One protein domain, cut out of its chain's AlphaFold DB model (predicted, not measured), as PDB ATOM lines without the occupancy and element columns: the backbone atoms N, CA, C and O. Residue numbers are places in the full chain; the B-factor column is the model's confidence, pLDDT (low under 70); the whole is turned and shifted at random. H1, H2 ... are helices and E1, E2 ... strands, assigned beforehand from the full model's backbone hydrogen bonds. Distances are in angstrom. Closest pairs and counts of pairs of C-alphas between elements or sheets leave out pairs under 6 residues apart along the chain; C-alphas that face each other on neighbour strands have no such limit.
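Overview. This is residues 2 to 49 of the 172 residues of an uncharacterized protein of Streptosporangium album (UniProt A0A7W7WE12). A two-stranded hairpin, E1 and E2, has one helix, H1, crossing over one face, and its long loop sticks out at one end with residues 12 to 17. The 48 printed residues hold E1, E2 and H1 in that order, an antiparallel sheet E1 - E2 and a mixed class, with under half of the residues in named elements. The whole is elongated, 36 by 18 by 17 A, and only just loose, close to compact, with a radius of gyration of the C-alphas of 11.8 A.

Arrangement. E1, residues 4 to 8, and E2, residues 23 to 27, form an antiparallel hairpin at 157 degrees, with N 6 and O 25 2.8 A apart, within hydrogen-bond range. H1, residues 35 to 47, is near E2, with 10 pairs of C-alphas within 10 A. The closest C-alphas of E1 and H1, Ile 8 and Trp 42, are 7.8 A apart. In H1 every O i to N i+4 pair is within hydrogen-bond range.

Along the chain. E1 and E2 each measure 12.7 A, and E1 begins at C-alpha 4 (255.597, 195.130, 176.892). H1 measures 18.3 A and ends at C-alpha 47 (242.812, 209.727, 182.103).

Size, cuts and confidence. The farthest C-alphas, Arg 2 and Gly 16, are 37.1 A apart. The link E1 to E2 is long, 14 residues. The printed part has no cut, and no printed residue is under 70 in pLDDT.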
ATOM      1  N   ARG A   2     263.099 198.589 174.756       84.25
ATOM      2  CA  ARG A   2     262.345 197.379 175.141       84.25
ATOM      3  C   ARG A   2     261.042 197.801 175.834       84.25
ATOM      4  O   ARG A   2     261.045 198.817 176.523       84.25
ATOM      5  N   GLY A   3     259.960 197.055 175.631       88.31
ATOM      6  CA  GLY A   3     258.661 197.332 176.245       88.31
ATOM      7  C   GLY A   3     257.700 196.159 176.090       88.31
ATOM      8  O   GLY A   3     257.954 195.259 175.286       88.31
ATOM      9  N   THR A   4     256.613 196.187 176.851       89.88
ATOM     10  CA  THR A   4     255.597 195.130 176.892       89.88
ATOM     11  C   THR A   4     254.322 195.608 176.206       89.88
ATOM     12  O   THR A   4     253.912 196.760 176.365       89.88
ATOM     13  N   VAL A   5     253.694 194.723 175.432       91.12
ATOM     14  CA  VAL A   5     252.378 194.955 174.828       91.12
ATOM     15  C   VAL A   5     251.322 194.281 175.697       91.12
ATOM     16  O   VAL A   5     251.448 193.105 176.022       91.12
ATOM     17  N   LEU A   6     250.289 195.032 176.063       89.25
ATOM     18  CA  LEU A   6     249.176 194.591 176.893       89.25
ATOM     19  C   LEU A   6     247.892 194.631 176.071       89.25
ATOM     20  O   LEU A   6     247.562 195.668 175.491       89.25
ATOM     21  N   GLN A   7     247.163 193.521 176.055       91.25
ATOM     22  CA  GLN A   7     245.805 193.455 175.530       91.25
ATOM     23  C   GLN A   7     244.827 193.601 176.692       91.25
ATOM     24  O   GLN A   7     244.825 192.794 177.618       91.25
ATOM     25  N   ILE A   8     243.994 194.631 176.640       87.75
ATOM     26  CA  ILE A   8     242.927 194.864 177.608       87.75
ATOM     27  C   ILE A   8     241.611 194.511 176.931       87.75
ATOM     28  O   ILE A   8     241.141 195.224 176.039       87.75
ATOM     29  N   VAL A   9     241.023 193.415 177.395       88.88
ATOM     30  CA  VAL A   9     239.686 192.972 177.008       88.88
ATOM     31  C   VAL A   9     238.699 193.545 178.018       88.88
ATOM     32  O   VAL A   9     238.866 193.391 179.226       88.88
ATOM     33  N   VAL A  10     237.696 194.270 177.528       85.12
ATOM     34  CA  VAL A  10     236.651 194.857 178.372       85.12
ATOM     35  C   VAL A  10     235.408 193.994 178.244       85.12
ATOM     36  O   VAL A  10     234.830 193.939 177.166       85.12
ATOM     37  N   ASP A  11     234.964 193.383 179.341       86.06
ATOM     38  CA  ASP A  11     233.762 192.537 179.332       86.06
ATOM     39  C   ASP A  11     232.463 193.354 179.336       86.06
ATOM     40  O   ASP A  11     231.472 192.998 178.692       86.06
ATOM     41  N   ARG A  12     232.434 194.469 180.079       84.62
ATOM     42  CA  ARG A  12     231.225 195.280 180.269       84.62
ATOM     43  C   ARG A  12     231.552 196.752 180.488       84.62
ATOM     44  O   ARG A  12     232.416 197.092 181.292       84.62
ATOM     45  N   LEU A  13     230.802 197.633 179.825       83.19
ATOM     46  CA  LEU A  13     230.832 199.071 180.095       83.19
ATOM     47  C   LEU A  13     229.773 199.465 181.142       83.19
ATOM     48  O   LEU A  13     228.681 198.889 181.147       83.19
ATOM     49  N   PRO A  14     230.044 200.475 181.994       79.00
ATOM     50  CA  PRO A  14     229.110 200.922 183.035       79.00
ATOM     51  C   PRO A  14     227.750 201.402 182.512       79.00
ATOM     52  O   PRO A  14     226.764 201.372 183.237       79.00
ATOM     53  N   ASP A  15     227.690 201.848 181.260       81.62
ATOM     54  CA  ASP A  15     226.476 202.350 180.609       81.62
ATOM     55  C   ASP A  15     225.749 201.290 179.763       81.62
ATOM     56  O   ASP A  15     224.848 201.620 178.994       81.62
ATOM     57  N   GLY A  16     226.147 200.019 179.884       83.12
ATOM     58  CA  GLY A  16     225.508 198.893 179.203       83.12
ATOM     59  C   GLY A  16     225.790 198.810 177.702       83.12
ATOM     60  O   GLY A  16     225.292 197.898 177.040       83.12
ATOM     61  N   ARG A  17     226.598 199.718 177.139       85.25
ATOM     62  CA  ARG A  17     227.021 199.618 175.738       85.25
ATOM     63  C   ARG A  17     227.933 198.410 175.545       85.25
ATOM     64  O   ARG A  17     228.709 198.049 176.431       85.25
ATOM     65  N   LYS A  18     227.871 197.804 174.355       82.62
ATOM     66  CA  LYS A  18     228.810 196.743 173.980       82.62
ATOM     67  C   LYS A  18     230.222 197.335 173.842       82.62
ATOM     68  O   LYS A  18     230.373 198.329 173.123       82.62
ATOM     69  N   PRO A  19     231.239 196.744 174.490       82.88
ATOM     70  CA  PRO A  19     232.638 197.039 174.208       82.88
ATOM     71  C   PRO A  19     232.896 196.871 172.708       82.88
ATOM     72  O   PRO A  19     232.528 195.858 172.119       82.88
ATOM     73  N   THR A  20     233.444 197.897 172.060       74.81
ATOM     74  CA  THR A  20     233.580 197.900 170.598       74.81
ATOM     75  C   THR A  20     234.842 197.198 170.120       74.81
ATOM     76  O   THR A  20     234.796 196.588 169.054       74.81
ATOM     77  N   LYS A  21     235.956 197.306 170.857       82.88
ATOM     78  CA  LYS A  21     237.257 196.695 170.536       82.88
ATOM     79  C   LYS A  21     238.108 196.523 171.792       82.88
ATOM     80  O   LYS A  21     237.994 197.329 172.718       82.88
ATOM     81  N   ASP A  22     239.009 195.549 171.746       88.12
ATOM     82  CA  ASP A  22     240.104 195.425 172.706       88.12
ATOM     83  C   ASP A  22     241.029 196.639 172.625       88.12
ATOM     84  O   ASP A  22     241.294 197.190 171.548       88.12
ATOM     85  N   LEU A  23     241.542 197.039 173.780       87.25
ATOM     86  CA  LEU A  23     242.507 198.114 173.896       87.25
ATOM     87  C   LEU A  23     243.914 197.519 173.969       87.25
ATOM     88  O   LEU A  23     244.248 196.804 174.905       87.25
ATOM     89  N   TRP A  24     244.754 197.864 172.998       91.56
ATOM     90  CA  TRP A  24     246.162 197.476 172.979       91.56
ATOM     91  C   TRP A  24     247.022 198.623 173.508       91.56
ATOM     92  O   TRP A  24     247.021 199.716 172.939       91.56
ATOM     93  N   LEU A  25     247.753 198.380 174.596       91.56
ATOM     94  CA  LEU A  25     248.675 199.343 175.195       91.56
ATOM     95  C   LEU A  25     250.116 198.873 175.031       91.56
ATOM     96  O   LEU A  25     250.419 197.700 175.217       91.56
ATOM     97  N   TRP A  26     251.013 199.807 174.730       92.44
ATOM     98  CA  TRP A  26     252.450 199.575 174.813       92.44
ATOM     99  C   TRP A  26     253.009 200.314 176.026       92.44
ATOM    100  O   TRP A  26     252.745 201.504 176.214       92.44
ATOM    101  N   HIS A  27     253.770 199.598 176.845       89.62
ATOM    102  CA  HIS A  27     254.323 200.066 178.110       89.62
ATOM    103  C   HIS A  27     255.849 199.955 178.084       89.62
ATOM    104  O   HIS A  27     256.406 198.898 177.784       89.62
ATOM    105  N   ALA A  28     256.522 201.058 178.411       90.94
ATOM    106  CA  ALA A  28     257.957 201.090 178.651       90.94
ATOM    107  C   ALA A  28     258.223 201.126 180.159       90.94
ATOM    108  O   ALA A  28     258.112 202.180 180.785       90.94
ATOM    109  N   GLY A  29     258.609 199.992 180.732       84.62
ATOM    110  CA  GLY A  29     258.967 199.877 182.143       84.62
ATOM    111  C   GLY A  29     259.278 198.426 182.513       84.62
ATOM    112  O   GLY A  29     259.761 197.697 181.643       84.62
ATOM    113  N   PRO A  30     259.054 198.004 183.771       80.69
ATOM    114  CA  PRO A  30     259.370 196.649 184.214       80.69
ATOM    115  C   PRO A  30     258.756 195.583 183.300       80.69
ATOM    116  O   PRO A  30     257.636 195.748 182.809       80.69
ATOM    117  N   VAL A  31     259.522 194.515 183.058       70.31
ATOM    118  CA  VAL A  31     259.092 193.368 182.237       70.31
ATOM    119  C   VAL A  31     258.017 192.567 182.967       70.31
ATOM    120  O   VAL A  31     257.104 192.048 182.332       70.31
ATOM    121  N   GLU A  32     258.123 192.496 184.292       81.94
ATOM    122  CA  GLU A  32     257.138 191.852 185.144       81.94
ATOM    123  C   GLU A  32     255.898 192.743 185.241       81.94
ATOM    124  O   GLU A  32     255.971 193.904 185.651       81.94
ATOM    125  N   VAL A  33     254.775 192.207 184.768       81.06
ATOM    126  CA  VAL A  33     253.482 192.881 184.762       81.06
ATOM    127  C   VAL A  33     252.587 192.153 185.751       81.06
ATOM    128  O   VAL A  33     252.178 191.023 185.495       81.06
ATOM    129  N   ASP A  34     252.288 192.805 186.867       88.06
ATOM    130  CA  ASP A  34     251.281 192.360 187.823       88.06
ATOM    131  C   ASP A  34     249.923 193.036 187.557       88.06
ATOM    132  O   ASP A  34     249.776 193.907 186.690       88.06
ATOM    133  N   LEU A  35     248.892 192.601 188.285       87.69
ATOM    134  CA  LEU A  35     247.537 193.134 188.131       87.69
ATOM    135  C   LEU A  35     247.439 194.611 188.531       87.69
ATOM    136  O   LEU A  35     246.657 195.346 187.927       87.69
ATOM    137  N   ASP A  36     248.246 195.057 189.493       90.31
ATOM    138  CA  ASP A  36     248.266 196.447 189.952       90.31
ATOM    139  C   ASP A  36     248.827 197.377 188.870       90.31
ATOM    140  O   ASP A  36     248.278 198.454 188.612       90.31
ATOM    141  N   LEU A  37     249.878 196.948 188.168       88.69
ATOM    142  CA  LEU A  37     250.424 197.666 187.027       88.69
ATOM    143  C   LEU A  37     249.418 197.718 185.874       88.69
ATOM    144  O   LEU A  37     249.238 198.782 185.278       88.69
ATOM    145  N   VAL A  38     248.728 196.616 185.562       88.62
ATOM    146  CA  VAL A  38     247.667 196.619 184.535       88.62
ATOM    147  C   VAL A  38     246.545 197.587 184.917       88.62
ATOM    148  O   VAL A  38     246.123 198.392 184.079       88.62
ATOM    149  N   ASP A  39     246.103 197.560 186.179       88.94
ATOM    150  CA  ASP A  39     245.075 198.460 186.702       88.94
ATOM    151  C   ASP A  39     245.500 199.940 186.599       88.94
ATOM    152  O   ASP A  39     244.744 200.804 186.139       88.94
ATOM    153  N   LEU A  40     246.752 200.244 186.941       90.31
ATOM    154  CA  LEU A  40     247.311 201.584 186.798       90.31
ATOM    155  C   LEU A  40     247.357 202.031 185.329       90.31
ATOM    156  O   LEU A  40     246.962 203.158 185.016       90.31
ATOM    157  N   LEU A  41     247.830 201.170 184.424       90.56
ATOM    158  CA  LEU A  41     248.040 201.509 183.017       90.56
ATOM    159  C   LEU A  41     246.727 201.794 182.286       90.56
ATOM    160  O   LEU A  41     246.638 202.797 181.569       90.56
ATOM    161  N   TRP A  42     245.680 200.984 182.488       87.69
ATOM    162  CA  TRP A  42     244.393 201.263 181.845       87.69
ATOM    163  C   TRP A  42     243.728 202.518 182.433       87.69
ATOM    164  O   TRP A  42     243.210 203.343 181.674       87.69
ATOM    165  N   LYS A  43     243.806 202.740 183.757       89.38
ATOM    166  CA  LYS A  43     243.319 203.978 184.391       89.38
ATOM    167  C   LYS A  43     244.056 205.195 183.844       89.38
ATOM    168  O   LYS A  43     243.412 206.180 183.477       89.38
ATOM    169  N   ALA A  44     245.383 205.133 183.730       91.06
ATOM    170  CA  ALA A  44     246.193 206.197 183.146       91.06
ATOM    171  C   ALA A  44     245.796 206.469 181.687       91.06
ATOM    172  O   ALA A  44     245.615 207.627 181.301       91.06
ATOM    173  N   TYR A  45     245.571 205.414 180.898       90.19
ATOM    174  CA  TYR A  45     245.089 205.547 179.527       90.19
ATOM    175  C   TYR A  45     243.724 206.241 179.465       90.19
ATOM    176  O   TYR A  45     243.553 207.188 178.699       90.19
ATOM    177  N   LEU A  46     242.768 205.866 180.319       86.44
ATOM    178  CA  LEU A  46     241.474 206.550 180.384       86.44
ATOM    179  C   LEU A  46     241.596 208.021 180.798       86.44
ATOM    180  O   LEU A  46     240.844 208.870 180.312       86.44
ATOM    181  N   ARG A  47     242.536 208.344 181.689       90.00
ATOM    182  CA  ARG A  47     242.812 209.727 182.103       90.00
ATOM    183  C   ARG A  47     243.511 210.544 181.013       90.00
ATOM    184  O   ARG A  47     243.457 211.769 181.083       90.00
ATOM    185  N   ARG A  48     244.082 209.935 179.963       90.75
ATOM    186  CA  ARG A  48     244.690 210.657 178.823       90.75
ATOM    187  C   ARG A  48     243.738 211.694 178.228       90.75
ATOM    188  O   ARG A  48     244.158 212.800 177.897       90.75
ATOM    189  N   PHE A  49     242.449 211.367 178.128       89.56
ATOM    190  CA  PHE A  49     241.456 212.270 177.544       89.56
ATOM    191  C   PHE A  49     241.173 213.511 178.418       89.56
ATOM    192  O   PHE A  49     240.635 214.509 177.936       89.56
TER     193      PHE A  49